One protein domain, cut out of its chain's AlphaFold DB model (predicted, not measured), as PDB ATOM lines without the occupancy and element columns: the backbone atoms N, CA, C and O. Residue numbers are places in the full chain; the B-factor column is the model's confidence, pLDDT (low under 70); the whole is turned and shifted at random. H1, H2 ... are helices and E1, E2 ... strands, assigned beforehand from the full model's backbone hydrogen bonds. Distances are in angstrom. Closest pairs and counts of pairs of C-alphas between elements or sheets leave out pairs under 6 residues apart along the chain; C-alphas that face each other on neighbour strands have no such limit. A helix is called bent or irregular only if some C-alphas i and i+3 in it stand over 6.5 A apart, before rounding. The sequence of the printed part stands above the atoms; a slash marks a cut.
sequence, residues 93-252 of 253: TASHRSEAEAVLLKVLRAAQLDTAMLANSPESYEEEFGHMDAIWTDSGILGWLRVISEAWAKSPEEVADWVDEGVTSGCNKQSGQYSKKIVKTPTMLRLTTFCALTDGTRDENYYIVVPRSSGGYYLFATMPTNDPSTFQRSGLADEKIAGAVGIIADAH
ATOM      1  N   THR A  93     193.437 342.022 269.914       65.31
ATOM      2  CA  THR A  93     193.843 343.418 270.062       65.31
ATOM      3  C   THR A  93     195.349 343.496 269.854       65.31
ATOM      4  O   THR A  93     196.085 342.571 270.198       65.31
ATOM      5  N   ALA A  94     195.845 344.612 269.319       69.12
ATOM      6  CA  ALA A  94     197.290 344.862 269.264       69.12
ATOM      7  C   ALA A  94     197.940 344.778 270.665       69.12
ATOM      8  O   ALA A  94     199.098 344.377 270.798       69.12
ATOM      9  N   SER A  95     197.159 345.087 271.708       75.81
ATOM     10  CA  SER A  95     197.546 344.911 273.109       75.81
ATOM     11  C   SER A  95     197.774 343.441 273.469       75.81
ATOM     12  O   SER A  95     198.815 343.123 274.033       75.81
ATOM     13  N   HIS A  96     196.846 342.540 273.125       82.56
ATOM     14  CA  HIS A  96     197.012 341.104 273.379       82.56
ATOM     15  C   HIS A  96     198.201 340.521 272.618       82.56
ATOM     16  O   HIS A  96     198.933 339.718 273.181       82.56
ATOM     17  N   ARG A  97     198.438 340.966 271.380       82.88
ATOM     18  CA  ARG A  97     199.597 340.539 270.583       82.88
ATOM     19  C   ARG A  97     200.919 340.887 271.269       82.88
ATOM     20  O   ARG A  97     201.745 340.012 271.498       82.88
ATOM     21  N   SER A  98     201.081 342.149 271.664       85.69
ATOM     22  CA  SER A  98     202.311 342.621 272.319       85.69
ATOM     23  C   SER A  98     202.545 341.931 273.668       85.69
ATOM     24  O   SER A  98     203.668 341.558 274.002       85.69
ATOM     25  N   GLU A  99     201.474 341.731 274.444       88.88
ATOM     26  CA  GLU A  99     201.526 340.975 275.698       88.88
ATOM     27  C   GLU A  99     201.926 339.515 275.455       88.88
ATOM     28  O   GLU A  99     202.833 339.005 276.115       88.88
ATOM     29  N   ALA A 100     201.279 338.854 274.492       90.19
ATOM     30  CA  ALA A 100     201.544 337.465 274.150       90.19
ATOM     31  C   ALA A 100     202.997 337.269 273.707       90.19
ATOM     32  O   ALA A 100     203.668 336.374 274.207       90.19
ATOM     33  N   GLU A 101     203.519 338.120 272.827       90.25
ATOM     34  CA  GLU A 101     204.913 338.043 272.375       90.25
ATOM     35  C   GLU A 101     205.901 338.188 273.541       90.25
ATOM     36  O   GLU A 101     206.841 337.397 273.661       90.25
ATOM     37  N   ALA A 102     205.667 339.147 274.443       90.81
ATOM     38  CA  ALA A 102     206.518 339.363 275.611       90.81
ATOM     39  C   ALA A 102     206.507 338.160 276.571       90.81
ATOM     40  O   ALA A 102     207.567 337.703 277.016       90.81
ATOM     41  N   VAL A 103     205.320 337.625 276.871       91.44
ATOM     42  CA  VAL A 103     205.156 336.436 277.720       91.44
ATOM     43  C   VAL A 103     205.806 335.223 277.067       91.44
ATOM     44  O   VAL A 103     206.584 334.519 277.712       91.44
ATOM     45  N   LEU A 104     205.543 335.004 275.780       91.69
ATOM     46  CA  LEU A 104     206.064 333.872 275.031       91.69
ATOM     47  C   LEU A 104     207.595 333.893 274.980       91.69
ATOM     48  O   LEU A 104     208.216 332.881 275.283       91.69
ATOM     49  N   LEU A 105     208.228 335.039 274.710       91.00
ATOM     50  CA  LEU A 105     209.693 335.153 274.744       91.00
ATOM     51  C   LEU A 105     210.279 334.823 276.117       91.00
ATOM     52  O   LEU A 105     211.303 334.143 276.203       91.00
ATOM     53  N   LYS A 106     209.645 335.293 277.199       91.69
ATOM     54  CA  LYS A 106     210.081 334.985 278.569       91.69
ATOM     55  C   LYS A 106     210.002 333.480 278.838       91.69
ATOM     56  O   LYS A 106     210.952 332.912 279.373       91.69
ATOM     57  N   VAL A 107     208.902 332.846 278.431       93.38
ATOM     58  CA  VAL A 107     208.676 331.402 278.575       93.38
ATOM     59  C   VAL A 107     209.682 330.599 277.753       93.38
ATOM     60  O   VAL A 107     210.327 329.719 278.310       93.38
ATOM     61  N   LEU A 108     209.880 330.923 276.472       91.81
ATOM     62  CA  LEU A 108     210.812 330.209 275.590       91.81
ATOM     63  C   LEU A 108     212.258 330.278 276.103       91.81
ATOM     64  O   LEU A 108     212.958 329.266 276.111       91.81
ATOM     65  N   ARG A 109     212.686 331.443 276.611       90.94
ATOM     66  CA  ARG A 109     214.005 331.599 277.250       90.94
ATOM     67  C   ARG A 109     214.125 330.774 278.528       90.94
ATOM     68  O   ARG A 109     215.113 330.072 278.710       90.94
ATOM     69  N   ALA A 110     213.124 330.827 279.407       91.75
ATOM     70  CA  ALA A 110     213.120 330.034 280.638       91.75
ATOM     71  C   ALA A 110     213.074 328.518 280.359       91.75
ATOM     72  O   ALA A 110     213.667 327.735 281.098       91.75
ATOM     73  N   ALA A 111     212.429 328.116 279.263       92.00
ATOM     74  CA  ALA A 111     212.365 326.745 278.768       92.00
ATOM     75  C   ALA A 111     213.668 326.274 278.086       92.00
ATOM     76  O   ALA A 111     213.763 325.102 277.717       92.00
ATOM     77  N   GLN A 112     214.667 327.153 277.917       93.06
ATOM     78  CA  GLN A 112     215.914 326.865 277.192       93.06
ATOM     79  C   GLN A 112     215.630 326.328 275.781       93.06
ATOM     80  O   GLN A 112     216.147 325.287 275.358       93.06
ATOM     81  N   LEU A 113     214.716 327.002 275.083       88.00
ATOM     82  CA  LEU A 113     214.418 326.789 273.671       88.00
ATOM     83  C   LEU A 113     215.113 327.892 272.864       88.00
ATOM     84  O   LEU A 113     214.470 328.738 272.251       88.00
ATOM     85  N   ASP A 114     216.447 327.917 272.917       79.94
ATOM     86  CA  ASP A 114     217.266 329.028 272.402       79.94
ATOM     87  C   ASP A 114     217.215 329.176 270.871       79.94
ATOM     88  O   ASP A 114     217.532 330.232 270.328       79.94
ATOM     89  N   THR A 115     216.810 328.116 270.168       81.75
ATOM     90  CA  THR A 115     216.594 328.101 268.715       81.75
ATOM     91  C   THR A 115     215.177 328.502 268.316       81.75
ATOM     92  O   THR A 115     214.911 328.647 267.123       81.75
ATOM     93  N   ALA A 116     214.275 328.699 269.285       84.56
ATOM     94  CA  ALA A 116     212.910 329.103 269.006       84.56
ATOM     95  C   ALA A 116     212.861 330.533 268.459       84.56
ATOM     96  O   ALA A 116     213.415 331.472 269.033       84.56
ATOM     97  N   MET A 117     212.146 330.700 267.352       83.25
ATOM     98  CA  MET A 117     211.941 331.988 266.702       83.25
ATOM     99  C   MET A 117     210.469 332.363 266.753       83.25
ATOM    100  O   MET A 117     209.615 331.559 266.372       83.25
ATOM    101  N   LEU A 118     210.175 333.594 267.180       83.56
ATOM    102  CA  LEU A 118     208.859 334.180 266.946       83.56
ATOM    103  C   LEU A 118     208.634 334.317 265.439       83.56
ATOM    104  O   LEU A 118     209.532 334.729 264.701       83.56
ATOM    105  N   ALA A 119     207.435 333.979 264.979       76.00
ATOM    106  CA  ALA A 119     207.058 334.240 263.602       76.00
ATOM    107  C   ALA A 119     206.939 335.761 263.404       76.00
ATOM    108  O   ALA A 119     206.115 336.407 264.046       76.00
ATOM    109  N   ASN A 120     207.760 336.321 262.506       56.88
ATOM    110  CA  ASN A 120     207.875 337.771 262.278       56.88
ATOM    111  C   ASN A 120     206.581 338.442 261.794       56.88
ATOM    112  O   ASN A 120     206.493 339.665 261.797       56.88
ATOM    113  N   SER A 121     205.584 337.660 261.381       52.34
ATOM    114  CA  SER A 121     204.214 338.135 261.280       52.34
ATOM    115  C   SER A 121     203.240 336.953 261.291       52.34
ATOM    116  O   SER A 121     203.382 336.039 260.472       52.34
ATOM    117  N   PRO A 122     202.204 336.969 262.151       51.50
ATOM    118  CA  PRO A 122     201.046 336.099 261.989       51.50
ATOM    119  C   PRO A 122     200.360 336.278 260.626       51.50
ATOM    120  O   PRO A 122     199.583 335.411 260.261       51.50
ATOM    121  N   GLU A 123     200.637 337.353 259.870       45.47
ATOM    122  CA  GLU A 123     200.066 337.632 258.539       45.47
ATOM    123  C   GLU A 123     200.505 336.608 257.485       45.47
ATOM    124  O   GLU A 123     199.732 336.258 256.601       45.47
ATOM    125  N   SER A 124     201.706 336.029 257.613       45.56
ATOM    126  CA  SER A 124     202.140 334.899 256.762       45.56
ATOM    127  C   SER A 124     201.336 333.619 257.018       45.56
ATOM    128  O   SER A 124     201.419 332.656 256.262       45.56
ATOM    129  N   TYR A 125     200.589 333.627 258.116       54.97
ATOM    130  CA  TYR A 125     199.788 332.553 258.661       54.97
ATOM    131  C   TYR A 125     198.343 333.027 258.873       54.97
ATOM    132  O   TYR A 125     197.611 332.373 259.602       54.97
ATOM    133  N   GLU A 126     197.913 334.170 258.319       53.00
ATOM    134  CA  GLU A 126     196.689 334.840 258.790       53.00
ATOM    135  C   GLU A 126     195.420 334.069 258.447       53.00
ATOM    136  O   GLU A 126     194.492 334.032 259.256       53.00
ATOM    137  N   GLU A 127     195.414 333.393 257.297       53.34
ATOM    138  CA  GLU A 127     194.335 332.472 256.944       53.34
ATOM    139  C   GLU A 127     194.240 331.318 257.957       53.34
ATOM    140  O   GLU A 127     193.138 330.930 258.327       53.34
ATOM    141  N   GLU A 128     195.379 330.833 258.468       56.22
ATOM    142  CA  GLU A 128     195.504 329.579 259.228       56.22
ATOM    143  C   GLU A 128     195.508 329.741 260.757       56.22
ATOM    144  O   GLU A 128     194.909 328.961 261.498       56.22
ATOM    145  N   PHE A 129     196.146 330.800 261.236       64.62
ATOM    146  CA  PHE A 129     196.437 331.098 262.633       64.62
ATOM    147  C   PHE A 129     196.105 332.557 262.968       64.62
ATOM    148  O   PHE A 129     196.574 333.100 263.969       64.62
ATOM    149  N   GLY A 130     195.265 333.213 262.158       63.09
ATOM    150  CA  GLY A 130     194.868 334.609 262.348       63.09
ATOM    151  C   GLY A 130     194.241 334.909 263.713       63.09
ATOM    152  O   GLY A 130     194.266 336.057 264.145       63.09
ATOM    153  N   HIS A 131     193.754 333.891 264.424       69.88
ATOM    154  CA  HIS A 131     193.171 333.974 265.765       69.88
ATOM    155  C   HIS A 131     194.178 333.748 266.913       69.88
ATOM    156  O   HIS A 131     193.769 333.751 268.075       69.88
ATOM    157  N   MET A 132     195.466 333.550 266.608       81.44
ATOM    158  CA  MET A 132     196.539 333.449 267.603       81.44
ATOM    159  C   MET A 132     197.157 334.819 267.885       81.44
ATOM    160  O   MET A 132     197.283 335.650 266.980       81.44
ATOM    161  N   ASP A 133     197.569 335.043 269.134       86.94
ATOM    162  CA  ASP A 133     198.175 336.308 269.556       86.94
ATOM    163  C   ASP A 133     199.695 336.305 269.379       86.94
ATOM    164  O   ASP A 133     200.258 337.344 269.060       86.94
ATOM    165  N   ALA A 134     200.357 335.152 269.509       87.38
ATOM    166  CA  ALA A 134     201.766 334.985 269.156       87.38
ATOM    167  C   ALA A 134     202.048 333.563 268.655       87.38
ATOM    168  O   ALA A 134     201.420 332.604 269.101       87.38
ATOM    169  N   ILE A 135     203.001 333.419 267.736       88.25
ATOM    170  CA  ILE A 135     203.385 332.141 267.121       88.25
ATOM    171  C   ILE A 135     204.902 332.003 267.207       88.25
ATOM    172  O   ILE A 135     205.630 332.980 267.025       88.25
ATOM    173  N   TRP A 136     205.384 330.791 267.460       88.88
ATOM    174  CA  TRP A 136     206.801 330.461 267.455       88.88
ATOM    175  C   TRP A 136     207.064 329.137 266.746       88.88
ATOM    176  O   TRP A 136     206.188 328.282 266.615       88.88
ATOM    177  N   THR A 137     208.298 328.971 266.292       86.88
ATOM    178  CA  THR A 137     208.760 327.737 265.657       86.88
ATOM    179  C   THR A 137     210.116 327.335 266.206       86.88
ATOM    180  O   THR A 137     210.931 328.198 266.524       86.88
ATOM    181  N   ASP A 138     210.364 326.032 266.297       84.31
ATOM    182  CA  ASP A 138     211.678 325.472 266.614       84.31
ATOM    183  C   ASP A 138     211.832 324.091 265.981       84.31
ATOM    184  O   ASP A 138     211.124 323.155 266.337       84.31
ATOM    185  N   SER A 139     212.776 323.944 265.052       81.00
ATOM    186  CA  SER A 139     213.291 322.635 264.618       81.00
ATOM    187  C   SER A 139     212.227 321.558 264.322       81.00
ATOM    188  O   SER A 139     212.400 320.391 264.687       81.00
ATOM    189  N   GLY A 140     211.136 321.928 263.645       77.88
ATOM    190  CA  GLY A 140     210.035 321.012 263.312       77.88
ATOM    191  C   GLY A 140     208.879 320.990 264.323       77.88
ATOM    192  O   GLY A 140     208.051 320.074 264.307       77.88
ATOM    193  N   ILE A 141     208.841 321.975 265.217       84.56
ATOM    194  CA  ILE A 141     207.775 322.250 266.176       84.56
ATOM    195  C   ILE A 141     207.170 323.608 265.830       84.56
ATOM    196  O   ILE A 141     207.891 324.574 265.574       84.56
ATOM    197  N   LEU A 142     205.844 323.671 265.844       86.50
ATOM    198  CA  LEU A 142     205.066 324.897 265.791       86.50
ATOM    199  C   LEU A 142     204.365 325.037 267.131       86.50
ATOM    200  O   LEU A 142     203.704 324.106 267.590       86.50
ATOM    201  N   GLY A 143     204.468 326.204 267.738       90.00
ATOM    202  CA  GLY A 143     203.657 326.520 268.892       90.00
ATOM    203  C   GLY A 143     203.090 327.919 268.808       90.00
ATOM    204  O   GLY A 143     203.493 328.749 267.994       90.00
ATOM    205  N   TRP A 144     202.104 328.173 269.646       90.75
ATOM    206  CA  TRP A 144     201.441 329.461 269.705       90.75
ATOM    207  C   TRP A 144     200.965 329.754 271.115       90.75
ATOM    208  O   TRP A 144     200.864 328.873 271.971       90.75
ATOM    209  N   LEU A 145     200.687 331.029 271.336       92.44
ATOM    210  CA  LEU A 145     200.080 331.551 272.539       92.44
ATOM    211  C   LEU A 145     198.822 332.319 272.151       92.44
ATOM    212  O   LEU A 145     198.826 333.136 271.224       92.44
ATOM    213  N   ARG A 146     197.753 332.066 272.900       90.69
ATOM    214  CA  ARG A 146     196.524 332.845 272.859       90.69
ATOM    215  C   ARG A 146     196.221 333.437 274.226       90.69
ATOM    216  O   ARG A 146     196.338 332.770 275.254       90.69
ATOM    217  N   VAL A 147     195.807 334.692 274.211       91.19
ATOM    218  CA  VAL A 147     195.358 335.460 275.358       91.19
ATOM    219  C   VAL A 147     193.839 335.379 275.421       91.19
ATOM    220  O   VAL A 147     193.119 335.838 274.535       91.19
ATOM    221  N   ILE A 148     193.341 334.770 276.488       89.62
ATOM    222  CA  ILE A 148     191.920 334.564 276.738       89.62
ATOM    223  C   ILE A 148     191.494 335.524 277.846       89.62
ATOM    224  O   ILE A 148     192.134 335.603 278.898       89.62
ATOM    225  N   SER A 149     190.428 336.286 277.610       87.25
ATOM    226  CA  SER A 149     189.875 337.196 278.612       87.25
ATOM    227  C   SER A 149     188.991 336.451 279.615       87.25
ATOM    228  O   SER A 149     188.345 335.458 279.284       87.25
ATOM    229  N   GLU A 150     188.914 336.971 280.838       87.94
ATOM    230  CA  GLU A 150     188.025 336.449 281.890       87.94
ATOM    231  C   GLU A 150     186.539 336.532 281.511       87.94
ATOM    232  O   GLU A 150     185.717 335.744 281.965       87.94
ATOM    233  N   ALA A 151     186.187 337.470 280.626       87.56
ATOM    234  CA  ALA A 151     184.836 337.578 280.089       87.56
ATOM    235  C   ALA A 151     184.427 336.355 279.245       87.56
ATOM    236  O   ALA A 151     183.234 336.132 279.056       87.56
ATOM    237  N   TRP A 152     185.397 335.596 278.721       85.88
ATOM    238  CA  TRP A 152     185.146 334.444 277.856       85.88
ATOM    239  C   TRP A 152     185.179 333.111 278.609       85.88
ATOM    240  O   TRP A 152     184.280 332.300 278.414       85.88
ATOM    241  N   ALA A 153     186.170 332.900 279.479       87.19
ATOM    242  CA  ALA A 153     186.237 331.718 280.337       87.19
ATOM    243  C   ALA A 153     186.416 332.123 281.794       87.19
ATOM    244  O   ALA A 153     187.258 332.962 282.121       87.19
ATOM    245  N   LYS A 154     185.658 331.466 282.669       89.25
ATOM    246  CA  LYS A 154     185.697 331.651 284.124       89.25
ATOM    247  C   LYS A 154     186.657 330.689 284.807       89.25
ATOM    248  O   LYS A 154     187.098 330.960 285.919       89.25
ATOM    249  N   SER A 155     187.005 329.583 284.155       90.94
ATOM    250  CA  SER A 155     187.884 328.546 284.699       90.94
ATOM    251  C   SER A 155     188.872 328.035 283.642       90.94
ATOM    252  O   SER A 155     188.579 328.110 282.444       90.94
ATOM    253  N   PRO A 156     190.041 327.497 284.041       90.12
ATOM    254  CA  PRO A 156     190.940 326.840 283.097       90.12
ATOM    255  C   PRO A 156     190.314 325.570 282.497       90.12
ATOM    256  O   PRO A 156     190.685 325.178 281.393       90.12
ATOM    257  N   GLU A 157     189.355 324.945 283.186       92.00
ATOM    258  CA  GLU A 157     188.563 323.830 282.665       92.00
ATOM    259  C   GLU A 157     187.696 324.247 281.478       92.00
ATOM    260  O   GLU A 157     187.701 323.548 280.475       92.00
ATOM    261  N   GLU A 158     187.035 325.409 281.526       90.50
ATOM    262  CA  GLU A 158     186.259 325.920 280.383       90.50
ATOM    263  C   GLU A 158     187.144 326.145 279.147       90.50
ATOM    264  O   GLU A 158     186.741 325.843 278.024       90.50
ATOM    265  N   VAL A 159     188.381 326.618 279.347       88.56
ATOM    266  CA  VAL A 159     189.367 326.717 278.259       88.56
ATOM    267  C   VAL A 159     189.712 325.328 277.716       88.56
ATOM    268  O   VAL A 159     189.768 325.141 276.502       88.56
ATOM    269  N   ALA A 160     189.953 324.353 278.596       88.00
ATOM    270  CA  ALA A 160     190.324 322.996 278.205       88.00
ATOM    271  C   ALA A 160     189.187 322.253 277.491       88.00
ATOM    272  O   ALA A 160     189.454 321.549 276.522       88.00
ATOM    273  N   ASP A 161     187.943 322.431 277.929       85.94
ATOM    274  CA  ASP A 161     186.754 321.840 277.314       85.94
ATOM    275  C   ASP A 161     186.503 322.430 275.925       85.94
ATOM    276  O   ASP A 161     186.248 321.688 274.981       85.94
ATOM    277  N   TRP A 162     186.671 323.746 275.760       84.69
ATOM    278  CA  TRP A 162     186.634 324.369 274.436       84.69
ATOM    279  C   TRP A 162     187.724 323.820 273.513       84.69
ATOM    280  O   TRP A 162     187.470 323.563 272.332       84.69
ATOM    281  N   VAL A 163     188.932 323.606 274.050       86.94
ATOM    282  CA  VAL A 163     190.006 322.992 273.273       86.94
ATOM    283  C   VAL A 163     189.639 321.548 272.889       86.94
ATOM    284  O   VAL A 163     189.795 321.125 271.742       86.94
ATOM    285  N   ASP A 164     189.131 320.775 273.839       85.12
ATOM    286  CA  ASP A 164     188.743 319.383 273.642       85.12
ATOM    287  C   ASP A 164     187.636 319.222 272.594       85.12
ATOM    288  O   ASP A 164     187.754 318.391 271.690       85.12
ATOM    289  N   GLU A 165     186.590 320.044 272.681       80.06
ATOM    290  CA  GLU A 165     185.463 320.043 271.751       80.06
ATOM    291  C   GLU A 165     185.939 320.289 270.321       80.06
ATOM    292  O   GLU A 165     185.589 319.543 269.398       80.06
ATOM    293  N   GLY A 166     186.793 321.296 270.140       77.69
ATOM    294  CA  GLY A 166     187.349 321.577 268.834       77.69
ATOM    295  C   GLY A 166     188.159 320.391 268.296       77.69
ATOM    296  O   GLY A 166     187.970 320.012 267.134       77.69
ATOM    297  N   VAL A 167     189.050 319.783 269.106       81.44
ATOM    298  CA  VAL A 167     189.962 318.739 268.589       81.44
ATOM    299  C   VAL A 167     189.142 317.506 268.247       81.44
ATOM    300  O   VAL A 167     189.326 316.916 267.183       81.44
ATOM    301  N   THR A 168     188.195 317.153 269.114       80.69
ATOM    302  CA  THR A 168     187.276 316.033 268.909       80.69
ATOM    303  C   THR A 168     186.476 316.213 267.618       80.69
ATOM    304  O   THR A 168     186.401 315.297 266.800       80.69
ATOM    305  N   SER A 169     185.920 317.408 267.390       75.62
ATOM    306  CA  SER A 169     185.167 317.736 266.173       75.62
ATOM    307  C   SER A 169     186.031 317.625 264.914       75.62
ATOM    308  O   SER A 169     185.611 317.020 263.923       75.62
ATOM    309  N   GLY A 170     187.259 318.151 264.955       73.94
ATOM    310  CA  GLY A 170     188.227 318.032 263.862       73.94
ATOM    311  C   GLY A 170     188.590 316.578 263.559       73.94
ATOM    312  O   GLY A 170     188.503 316.147 262.410       73.94
ATOM    313  N   CYS A 171     188.902 315.803 264.597       79.06
ATOM    314  CA  CYS A 171     189.276 314.397 264.478       79.06
ATOM    315  C   CYS A 171     188.149 313.537 263.882       79.06
ATOM    316  O   CYS A 171     188.373 312.736 262.970       79.06
ATOM    317  N   ASN A 172     186.910 313.751 264.336       77.88
ATOM    318  CA  ASN A 172     185.744 313.012 263.850       77.88
ATOM    319  C   ASN A 172     185.480 313.253 262.357       77.88
ATOM    320  O   ASN A 172     185.128 312.317 261.638       77.88
ATOM    321  N   LYS A 173     185.700 314.478 261.854       75.75
ATOM    322  CA  LYS A 173     185.577 314.790 260.415       75.75
ATOM    323  C   LYS A 173     186.553 313.991 259.548       75.75
ATOM    324  O   LYS A 173     186.290 313.788 258.368       75.75
ATOM    325  N   GLN A 174     187.650 313.516 260.130       67.31
ATOM    326  CA  GLN A 174     188.674 312.716 259.458       67.31
ATOM    327  C   GLN A 174     188.513 311.212 259.692       67.31
ATOM    328  O   GLN A 174     189.381 310.433 259.303       67.31
ATOM    329  N   SER A 175     187.403 310.791 260.309       71.06
ATOM    330  CA  SER A 175     187.182 309.402 260.735       71.06
ATOM    331  C   SER A 175     188.294 308.874 261.651       71.06
ATOM    332  O   SER A 175     188.587 307.678 261.648       71.06
ATOM    333  N   GLY A 176     188.938 309.769 262.405       74.00
ATOM    334  CA  GLY A 176     190.002 309.406 263.323       74.00
ATOM    335  C   GLY A 176     189.484 308.924 264.678       74.00
ATOM    336  O   GLY A 176     188.341 309.184 265.056       74.00
ATOM    337  N   GLN A 177     190.334 308.227 265.432       78.38
ATOM    338  CA  GLN A 177     190.055 307.885 266.829       78.38
ATOM    339  C   GLN A 177     190.643 308.945 267.756       78.38
ATOM    340  O   GLN A 177     191.855 309.170 267.764       78.38
ATOM    341  N   TYR A 178     189.780 309.567 268.556       84.31
ATOM    342  CA  TYR A 178     190.158 310.621 269.484       84.31
ATOM    343  C   TYR A 178     190.469 310.087 270.889       84.31
ATOM    344  O   TYR A 178     189.748 309.243 271.421       84.31
ATOM    345  N   SER A 179     191.512 310.616 271.527       82.81
ATOM    346  CA  SER A 179     191.757 310.437 272.962       82.81
ATOM    347  C   SER A 179     192.427 311.668 273.571       82.81
ATOM    348  O   SER A 179     193.070 312.450 272.870       82.81
ATOM    349  N   LYS A 180     192.296 311.833 274.893       89.19
ATOM    350  CA  LYS A 180     192.866 312.967 275.628       89.19
ATOM    351  C   LYS A 180     193.463 312.563 276.970       89.19
ATOM    352  O   LYS A 180     193.040 311.582 277.581       89.19
ATOM    353  N   LYS A 181     194.403 313.369 277.457       88.69
ATOM    354  CA  LYS A 181     194.957 313.302 278.812       88.69
ATOM    355  C   LYS A 181     194.957 314.697 279.422       88.69
ATOM    356  O   LYS A 181     195.463 315.626 278.806       88.69
ATOM    357  N   ILE A 182     194.436 314.828 280.640       89.62
ATOM    358  CA  ILE A 182     194.430 316.090 281.386       89.62
ATOM    359  C   ILE A 182     195.261 315.920 282.654       89.62
ATOM    360  O   ILE A 182     195.105 314.940 283.381       89.62
ATOM    361  N   VAL A 183     196.147 316.878 282.921       89.88
ATOM    362  CA  VAL A 183     196.931 316.970 284.155       89.88
ATOM    363  C   VAL A 183     196.703 318.347 284.757       89.88
ATOM    364  O   VAL A 183     197.046 319.360 284.154       89.88
ATOM    365  N   LYS A 184     196.135 318.390 285.963       89.44
ATOM    366  CA  LYS A 184     195.859 319.634 286.684       89.44
ATOM    367  C   LYS A 184     196.842 319.816 287.834       89.44
ATOM    368  O   LYS A 184     197.100 318.889 288.597       89.44
ATOM    369  N   THR A 185     197.350 321.032 287.969       85.31
ATOM    370  CA  THR A 185     198.158 321.496 289.101       85.31
ATOM    371  C   THR A 185     197.546 322.791 289.653       85.31
ATOM    372  O   THR A 185     196.666 323.364 289.007       85.31
ATOM    373  N   PRO A 186     197.986 323.296 290.820       82.06
ATOM    374  CA  PRO A 186     197.499 324.578 291.336       82.06
ATOM    375  C   PRO A 186     197.814 325.790 290.442       82.06
ATOM    376  O   PRO A 186     197.186 326.831 290.598       82.06
ATOM    377  N   THR A 187     198.803 325.685 289.550       83.44
ATOM    378  CA  THR A 187     199.306 326.802 288.729       83.44
ATOM    379  C   THR A 187     198.938 326.695 287.257       83.44
ATOM    380  O   THR A 187     198.987 327.696 286.549       83.44
ATOM    381  N   MET A 188     198.568 325.506 286.782       91.38
ATOM    382  CA  MET A 188     198.261 325.261 285.375       91.38
ATOM    383  C   MET A 188     197.404 324.012 285.169       91.38
ATOM    384  O   MET A 188     197.431 323.071 285.972       91.38
ATOM    385  N   LEU A 189     196.724 323.970 284.027       93.81
ATOM    386  CA  LEU A 189     196.080 322.785 283.471       93.81
ATOM    387  C   LEU A 189     196.784 322.420 282.162       93.81
ATOM    388  O   LEU A 189     196.912 323.252 281.273       93.81
ATOM    389  N   ARG A 190     197.240 321.174 282.038       93.75
ATOM    390  CA  ARG A 190     197.818 320.619 280.809       93.75
ATOM    391  C   ARG A 190     196.831 319.660 280.163       93.75
ATOM    392  O   ARG A 190     196.281 318.799 280.848       93.75
ATOM    393  N   LEU A 191     196.642 319.790 278.861       92.31
ATOM    394  CA  LEU A 191     195.807 318.923 278.041       92.31
ATOM    395  C   LEU A 191     196.657 318.398 276.882       92.31
ATOM    396  O   LEU A 191     197.224 319.171 276.119       92.31
ATOM    397  N   THR A 192     196.737 317.081 276.742       91.56
ATOM    398  CA  THR A 192     197.311 316.424 275.565       91.56
ATOM    399  C   THR A 192     196.181 315.778 274.790       91.56
ATOM    400  O   THR A 192     195.391 315.030 275.375       91.56
ATOM    401  N   THR A 193     196.105 316.047 273.494       88.06
ATOM    402  CA  THR A 193     195.087 315.477 272.616       88.06
ATOM    403  C   THR A 193     195.726 314.625 271.541       88.06
ATOM    404  O   THR A 193     196.844 314.889 271.096       88.06
ATOM    405  N   PHE A 194     195.011 313.580 271.141       86.88
ATOM    406  CA  PHE A 194     195.476 312.624 270.156       86.88
ATOM    407  C   PHE A 194     194.353 312.273 269.189       86.88
ATOM    408  O   PHE A 194     193.275 311.870 269.623       86.88
ATOM    409  N   CYS A 195     194.629 312.355 267.893       84.75
ATOM    410  CA  CYS A 195     193.762 311.860 266.835       84.75
ATOM    411  C   CYS A 195     194.528 310.838 265.991       84.75
ATOM    412  O   CYS A 195     195.509 311.182 265.339       84.75
ATOM    413  N   ALA A 196     194.123 309.569 266.027       83.00
ATOM    414  CA  ALA A 196     194.677 308.547 265.142       83.00
ATOM    415  C   ALA A 196     193.933 308.585 263.806       83.00
ATOM    416  O   ALA A 196     192.727 308.347 263.781       83.00
ATOM    417  N   LEU A 197     194.638 308.893 262.721       77.19
ATOM    418  CA  LEU A 197     194.086 309.002 261.376       77.19
ATOM    419  C   LEU A 197     194.011 307.629 260.697       77.19
ATOM    420  O   LEU A 197     194.680 306.667 261.078       77.19
ATOM    421  N   THR A 198     193.160 307.528 259.676       73.38
ATOM    422  CA  THR A 198     192.865 306.264 258.976       73.38
ATOM    423  C   THR A 198     194.050 305.699 258.193       73.38
ATOM    424  O   THR A 198     194.105 304.495 257.952       73.38
ATOM    425  N   ASP A 199     195.020 306.540 257.840       70.69
ATOM    426  CA  ASP A 199     196.282 306.158 257.198       70.69
ATOM    427  C   ASP A 199     197.339 305.634 258.192       70.69
ATOM    428  O   ASP A 199     198.469 305.337 257.806       70.69
ATOM    429  N   GLY A 200     196.976 305.501 259.474       68.31
ATOM    430  CA  GLY A 200     197.864 305.051 260.542       68.31
ATOM    431  C   GLY A 200     198.766 306.152 261.100       68.31
ATOM    432  O   GLY A 200     199.578 305.874 261.986       68.31
ATOM    433  N   THR A 201     198.638 307.392 260.620       72.25
ATOM    434  CA  THR A 201     199.317 308.541 261.220       72.25
ATOM    435  C   THR A 201     198.588 309.012 262.479       72.25
ATOM    436  O   THR A 201     197.448 308.636 262.762       72.25
ATOM    437  N   ARG A 202     199.277 309.809 263.297       75.25
ATOM    438  CA  ARG A 202     198.741 310.337 264.551       75.25
ATOM    439  C   ARG A 202     198.956 311.834 264.615       75.25
ATOM    440  O   ARG A 202     200.070 312.312 264.419       75.25
ATOM    441  N   ASP A 203     197.918 312.545 265.014       77.69
ATOM    442  CA  ASP A 203     197.999 313.943 265.383       77.69
ATOM    443  C   ASP A 203     198.016 314.078 266.891       77.69
ATOM    444  O   ASP A 203     197.079 313.670 267.566       77.69
ATOM    445  N   GLU A 204     199.107 314.622 267.417       84.88
ATOM    446  CA  GLU A 204     199.306 314.842 268.842       84.88
ATOM    447  C   GLU A 204     199.573 316.323 269.078       84.88
ATOM    448  O   GLU A 204     200.511 316.883 268.504       84.88
ATOM    449  N   ASN A 205     198.737 316.944 269.907       87.19
ATOM    450  CA  ASN A 205     198.855 318.348 270.275       87.19
ATOM    451  C   ASN A 205     198.922 318.476 271.795       87.19
ATOM    452  O   ASN A 205     198.251 317.746 272.531       87.19
ATOM    453  N   TYR A 206     199.706 319.442 272.254       91.88
ATOM    454  CA  TYR A 206     199.860 319.752 273.666       91.88
ATOM    455  C   TYR A 206     199.351 321.153 273.940       91.88
ATOM    456  O   TYR A 206     199.640 322.067 273.172       91.88
ATOM    457  N   TYR A 207     198.618 321.315 275.035       93.44
ATOM    458  CA  TYR A 207     198.031 322.574 275.461       93.44
ATOM    459  C   TYR A 207     198.317 322.806 276.939       93.44
ATOM    460  O   TYR A 207     198.207 321.889 277.757       93.44
ATOM    461  N   ILE A 208     198.632 324.049 277.294       95.19
ATOM    462  CA  ILE A 208     198.842 324.471 278.676       95.19
ATOM    463  C   ILE A 208     198.026 325.732 278.927       95.19
ATOM    464  O   ILE A 208     198.229 326.755 278.276       95.19
ATOM    465  N   VAL A 209     197.116 325.653 279.890       94.25
ATOM    466  CA  VAL A 209     196.284 326.760 280.353       94.25
ATOM    467  C   VAL A 209     196.847 327.280 281.668       94.25
ATOM    468  O   VAL A 209     196.981 326.526 282.634       94.25
ATOM    469  N   VAL A 210     197.160 328.573 281.712       93.69
ATOM    470  CA  VAL A 210     197.751 329.242 282.881       93.69
ATOM    471  C   VAL A 210     196.935 330.493 283.215       93.69
ATOM    472  O   VAL A 210     196.652 331.273 282.304       93.69
ATOM    473  N   PRO A 211     196.541 330.724 284.480       91.75
ATOM    474  CA  PRO A 211     195.862 331.956 284.876       91.75
ATOM    475  C   PRO A 211     196.706 333.207 284.603       91.75
ATOM    476  O   PRO A 211     197.925 333.204 284.784       91.75
ATOM    477  N   ARG A 212     196.047 334.295 284.198       90.81
ATOM    478  CA  ARG A 212     196.663 335.612 283.978       90.81
ATOM    479  C   ARG A 212     196.473 336.504 285.195       90.81
ATOM    480  O   ARG A 212     195.377 336.568 285.747       90.81
ATOM    481  N   SER A 213     197.506 337.260 285.565       86.31
ATOM    482  CA  SER A 213     197.426 338.224 286.676       86.31
ATOM    483  C   SER A 213     196.402 339.334 286.425       86.31
ATOM    484  O   SER A 213     195.782 339.827 287.361       86.31
ATOM    485  N   SER A 214     196.187 339.701 285.160       85.81
ATOM    486  CA  SER A 214     195.188 340.682 284.727       85.81
ATOM    487  C   SER A 214     193.772 340.106 284.571       85.81
ATOM    488  O   SER A 214     192.921 340.764 283.976       85.81
ATOM    489  N   GLY A 215     193.536 338.872 285.023       87.25
ATOM    490  CA  GLY A 215     192.312 338.119 284.749       87.25
ATOM    491  C   GLY A 215     192.355 337.381 283.406       87.25
ATOM    492  O   GLY A 215     193.003 337.802 282.440       87.25
ATOM    493  N   GLY A 216     191.652 336.248 283.343       91.06
ATOM    494  CA  GLY A 216     191.621 335.353 282.185       91.06
ATOM    495  C   GLY A 216     192.784 334.359 282.159       91.06
ATOM    496  O   GLY A 216     193.339 334.011 283.202       91.06
ATOM    497  N   TYR A 217     193.149 333.884 280.964       92.81
ATOM    498  CA  TYR A 217     194.074 332.757 280.794       92.81
ATOM    499  C   TYR A 217     195.040 332.939 279.621       92.81
ATOM    500  O   TYR A 217     194.696 333.505 278.587       92.81
ATOM    501  N   TYR A 218     196.256 332.430 279.780       94.12
ATOM    502  CA  TYR A 218     197.172 332.139 278.687       94.12
ATOM    503  C   TYR A 218     196.941 330.698 278.243       94.12
ATOM    504  O   TYR A 218     196.984 329.789 279.071       94.12
ATOM    505  N   LEU A 219     196.717 330.493 276.947       93.69
ATOM    506  CA  LEU A 219     196.674 329.177 276.322       93.69
ATOM    507  C   LEU A 219     197.914 329.013 275.448       93.69
ATOM    508  O   LEU A 219     197.985 329.571 274.352       93.69
ATOM    509  N   PHE A 220     198.878 328.246 275.939       94.69
ATOM    510  CA  PHE A 220     200.004 327.778 275.143       94.69
ATOM    511  C   PHE A 220     199.594 326.514 274.415       94.69
ATOM    512  O   PHE A 220     198.888 325.676 274.977       94.69
ATOM    513  N   ALA A 221     200.082 326.354 273.197       91.44
ATOM    514  CA  ALA A 221     199.937 325.112 272.478       91.44
ATOM    515  C   ALA A 221     201.175 324.800 271.646       91.44
ATOM    516  O   ALA A 221     201.872 325.704 271.183       91.44
ATOM    517  N   THR A 222     201.430 323.507 271.476       91.00
ATOM    518  CA  THR A 222     202.592 322.971 270.770       91.00
ATOM    519  C   THR A 222     202.156 321.793 269.909       91.00
ATOM    520  O   THR A 222     201.456 320.898 270.384       91.00
ATOM    521  N   MET A 223     202.591 321.774 268.649       85.56
ATOM    522  CA  MET A 223     202.339 320.689 267.705       85.56
ATOM    523  C   MET A 223     203.583 320.382 266.847       85.56
ATOM    524  O   MET A 223     204.388 321.276 266.566       85.56
ATOM    525  N   PRO A 224     203.761 319.133 266.391       82.38
ATOM    526  CA  PRO A 224     204.804 318.771 265.431       82.38
ATOM    527  C   PRO A 224     204.448 319.216 264.001       82.38
ATOM    528  O   PRO A 224     203.322 319.031 263.545       82.38
ATOM    529  N   THR A 225     205.422 319.735 263.247       70.44
ATOM    530  CA  THR A 225     205.240 320.232 261.868       70.44
ATOM    531  C   THR A 225     205.581 319.192 260.796       70.44
ATOM    532  O   THR A 225     206.285 319.517 259.847       70.44
ATOM    533  N   ASN A 226     205.084 317.955 260.901       59.47
ATOM    534  CA  ASN A 226     205.069 316.945 259.812       59.47
ATOM    535  C   ASN A 226     206.179 315.872 259.793       59.47
ATOM    536  O   ASN A 226     206.170 315.039 258.891       59.47
ATOM    537  N   ASP A 227     207.089 315.815 260.765       60.78
ATOM    538  CA  ASP A 227     208.063 314.716 260.863       60.78
ATOM    539  C   ASP A 227     207.704 313.809 262.054       60.78
ATOM    540  O   ASP A 227     207.628 314.293 263.180       60.78
ATOM    541  N   PRO A 228     207.499 312.492 261.872       61.78
ATOM    542  CA  PRO A 228     207.285 311.580 262.994       61.78
ATOM    543  C   PRO A 228     208.391 311.636 264.063       61.78
ATOM    544  O   PRO A 228     208.146 311.380 265.240       61.78
ATOM    545  N   SER A 229     209.610 312.034 263.694       64.06
ATOM    546  CA  SER A 229     210.708 312.254 264.641       64.06
ATOM    547  C   SER A 229     210.537 313.518 265.502       64.06
ATOM    548  O   SER A 229     211.271 313.714 266.477       64.06
ATOM    549  N   THR A 230     209.592 314.406 265.174       67.81
ATOM    550  CA  THR A 230     209.303 315.613 265.962       67.81
ATOM    551  C   THR A 230     208.262 315.385 267.051       67.81
ATOM    552  O   THR A 230     208.200 316.223 267.941       67.81
ATOM    553  N   PHE A 231     207.551 314.247 267.098       74.44
ATOM    554  CA  PHE A 231     206.617 313.934 268.199       74.44
ATOM    555  C   PHE A 231     207.306 313.897 269.568       74.44
ATOM    556  O   PHE A 231     206.852 314.510 270.527       74.44
ATOM    557  N   GLN A 232     208.453 313.218 269.662       76.38
ATOM    558  CA  GLN A 232     209.221 313.198 270.912       76.38
ATOM    559  C   GLN A 232     209.722 314.599 271.279       76.38
ATOM    560  O   GLN A 232     209.771 314.962 272.450       76.38
ATOM    561  N   ARG A 233     210.068 315.408 270.273       78.94
ATOM    562  CA  ARG A 233     210.567 316.769 270.480       78.94
ATOM    563  C   ARG A 233     209.458 317.732 270.907       78.94
ATOM    564  O   ARG A 233     209.712 318.549 271.784       78.94
ATOM    565  N   SER A 234     208.250 317.624 270.355       80.56
ATOM    566  CA  SER A 234     207.101 318.435 270.770       80.56
ATOM    567  C   SER A 234     206.658 318.098 272.193       80.56
ATOM    568  O   SER A 234     206.407 319.023 272.960       80.56
ATOM    569  N   GLY A 235     206.677 316.821 272.587       82.88
ATOM    570  CA  GLY A 235     206.446 316.421 273.981       82.88
ATOM    571  C   GLY A 235     207.494 316.980 274.950       82.88
ATOM    572  O   GLY A 235     207.146 317.525 275.995       82.88
ATOM    573  N   LEU A 236     208.781 316.936 274.584       86.25
ATOM    574  CA  LEU A 236     209.853 317.543 275.387       86.25
ATOM    575  C   LEU A 236     209.739 319.072 275.463       86.25
ATOM    576  O   LEU A 236     210.002 319.661 276.511       86.25
ATOM    577  N   ALA A 237     209.360 319.728 274.365       86.19
ATOM    578  CA  ALA A 237     209.117 321.166 274.358       86.19
ATOM    579  C   ALA A 237     207.939 321.532 275.271       86.19
ATOM    580  O   ALA A 237     208.064 322.463 276.059       86.19
ATOM    581  N   ASP A 238     206.846 320.765 275.240       90.44
ATOM    582  CA  ASP A 238     205.708 320.935 276.150       90.44
ATOM    583  C   ASP A 238     206.116 320.778 277.622       90.44
ATOM    584  O   ASP A 238     205.748 321.601 278.457       90.44
ATOM    585  N   GLU A 239     206.943 319.785 277.961       90.50
ATOM    586  CA  GLU A 239     207.472 319.628 279.324       90.50
ATOM    587  C   GLU A 239     208.335 320.816 279.767       90.50
ATOM    588  O   GLU A 239     208.176 321.314 280.885       90.50
ATOM    589  N   LYS A 240     209.214 321.308 278.888       92.12
ATOM    590  CA  LYS A 240     210.046 322.487 279.159       92.12
ATOM    591  C   LYS A 240     209.205 323.751 279.333       92.12
ATOM    592  O   LYS A 240     209.444 324.517 280.268       92.12
ATOM    593  N   ILE A 241     208.207 323.956 278.474       91.94
ATOM    594  CA  ILE A 241     207.271 325.083 278.565       91.94
ATOM    595  C   ILE A 241     206.466 324.979 279.859       91.94
ATOM    596  O   ILE A 241     206.388 325.967 280.580       91.94
ATOM    597  N   ALA A 242     205.942 323.801 280.205       90.81
ATOM    598  CA  ALA A 242     205.223 323.555 281.455       90.81
ATOM    599  C   ALA A 242     206.066 323.904 282.694       90.81
ATOM    600  O   ALA A 242     205.573 324.547 283.623       90.81
ATOM    601  N   GLY A 243     207.350 323.531 282.696       89.69
ATOM    602  CA  GLY A 243     208.293 323.926 283.745       89.69
ATOM    603  C   GLY A 243     208.492 325.444 283.813       89.69
ATOM    604  O   GLY A 243     208.401 326.038 284.886       89.69
ATOM    605  N   ALA A 244     208.698 326.087 282.661       91.00
ATOM    606  CA  ALA A 244     208.900 327.530 282.565       91.00
ATOM    607  C   ALA A 244     207.671 328.343 283.006       91.00
ATOM    608  O   ALA A 244     207.812 329.322 283.743       91.00
ATOM    609  N   VAL A 245     206.462 327.943 282.599       88.75
ATOM    610  CA  VAL A 245     205.235 328.645 283.001       88.75
ATOM    611  C   VAL A 245     204.926 328.455 284.479       88.75
ATOM    612  O   VAL A 245     204.452 329.401 285.098       88.75
ATOM    613  N   GLY A 246     205.247 327.297 285.071       80.88
ATOM    614  CA  GLY A 246     205.120 327.086 286.515       80.88
ATOM    615  C   GLY A 246     205.953 328.094 287.311       80.88
ATOM    616  O   GLY A 246     205.432 328.759 288.202       80.88
ATOM    617  N   ILE A 247     207.213 328.296 286.906       76.50
ATOM    618  CA  ILE A 247     208.118 329.283 287.517       76.50
ATOM    619  C   ILE A 247     207.565 330.707 287.376       76.50
ATOM    620  O   ILE A 247     207.607 331.493 288.321       76.50
ATOM    621  N   ILE A 248     207.051 331.060 286.194       73.94
ATOM    622  CA  ILE A 248     206.529 332.409 285.940       73.94
ATOM    623  C   ILE A 248     205.231 332.653 286.716       73.94
ATOM    624  O   ILE A 248     205.076 333.729 287.283       73.94
ATOM    625  N   ALA A 249     204.326 331.676 286.774       71.75
ATOM    626  CA  ALA A 249     203.065 331.787 287.498       71.75
ATOM    627  C   ALA A 249     203.278 331.942 289.014       71.75
ATOM    628  O   ALA A 249     202.570 332.718 289.651       71.75
ATOM    629  N   ASP A 250     204.269 331.253 289.585       62.00
ATOM    630  CA  ASP A 250     204.591 331.379 291.011       62.00
ATOM    631  C   ASP A 250     205.324 332.684 291.352       62.00
ATOM    632  O   ASP A 250     205.178 333.182 292.462       62.00
ATOM    633  N   ALA A 251     206.033 333.300 290.401       57.78
ATOM    634  CA  ALA A 251     206.672 334.605 290.598       57.78
ATOM    635  C   ALA A 251     205.683 335.792 290.663       57.78
ATOM    636  O   ALA A 251     206.101 336.916 290.938       57.78
ATOM    637  N   HIS A 252     204.400 335.566 290.363       50.56
ATOM    638  CA  HIS A 252     203.352 336.593 290.332       50.56
ATOM    639  C   HIS A 252     202.297 336.447 291.449       50.56
ATOM    640  O   HIS A 252     201.326 337.203 291.447       50.56
TER     641      HIS A 252
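AT A GLANCE: This is residues 93 to 252 of the 253 residues of an uncharacterized protein of Candidatus Melainabacteria bacterium (UniProt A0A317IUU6). A twisted sheet of six antiparallel strands makes the core, with helix H3 covering one face and helices H1 and H4 over the other, in three layers. H4 runs along E6, H1 lies over E2 near the E1 edge, and the short helix H2 only grazes the sheet. The printed part has 160 residues with four named helices and six named strands, in the order H1 H2 E1 E2 H3 E3 E4 E5 E6 H4; the sheet's order is E1 E2 E6 E5 E4 E3, and the class is mixed, helices and strands. The whole is compact, with a radius of gyration of the C-alphas of 15.0 A, and spans 44 by 34 by 29 A.

HOW THE PARTS SIT: The sheet's edge strands are E1, residues 134 to 138, and E3, residues 177 to 184. Its inner strands are E2, residues 141 to 148, E6, residues 217 to 224, E5, residues 202 to 211, and E4, residues 189 to 196. E3 E4 E5 E6 form a meander, each strand the antiparallel neighbour of the one before. Within hydrogen-bond range are N 136 and O 143 of the hairpin E1 and E2, 2.8 A, N 144 and O 221 of E2 and E6, 2.9 A, N 208 and O 220 of E5 and E6, 2.8 A, N 191 and O 207 of E4 and E5, 2.8 A, and N 181 and O 192 of E3 and E4, 2.8 A. H4, residues 228 to 250, is on the sheet at a height of 7.9 A, over E6; their closest C-alphas are those of Thr 230 and Pro 224, 5.5 A apart. H1, residues 94 to 110, is on the same face at a height of 7.5 A, slantwise to the strands at 38 degrees to E2 on the local plane; their closest C-alphas are those of His 96 and Val 147, 6.2 A apart. H1 touches H4 with residues 107 to 110 alone, about perpendicular at 78 degrees; the closest C-alphas are those of Ala 110 and Ala 244, 5.3 A apart. H3, residues 156 to 173, is on the opposite face; its closest C-alpha to E4 is that of Cys 171, 5.7 A from that of Cys 195. H2, residues 122 to 129, only grazes the sheet; its closest C-alpha to E1 is that of Pro 122, 6.9 A from that of Ile 135. In H1 and H3 every O i to N i+4 pair is within hydrogen-bond range; in H2 2 of 4 are, in H4 17 of 19.

IN THESE COORDINATES: H1 begins at C-alpha 94, (197.290, 344.862, 269.264), and is 24.5 A long. E5 runs 29.8 A from C-alpha 202, (198.741, 310.337, 264.551). H3 is 26.2 A long, and H4 runs 34.4 A to C-alpha 250, (204.591, 331.379, 291.011). H2 is irregular, with C-alphas 124 and 127 8.2 A apart; H4 is only just irregular, with C-alphas 229 and 232 6.51 A apart.

THE WHOLE: The C-alphas of Asp 199 and His 252 are the two farthest apart, 45.5 A. The printed part has no cut, and the link from H1 to H2, 11 residues, is long. The mean pLDDT of the printed part is 81.9; under 70 are residues 93 to 94, 120 to 131, 174, 200, 226 to 230 and 250 to 252.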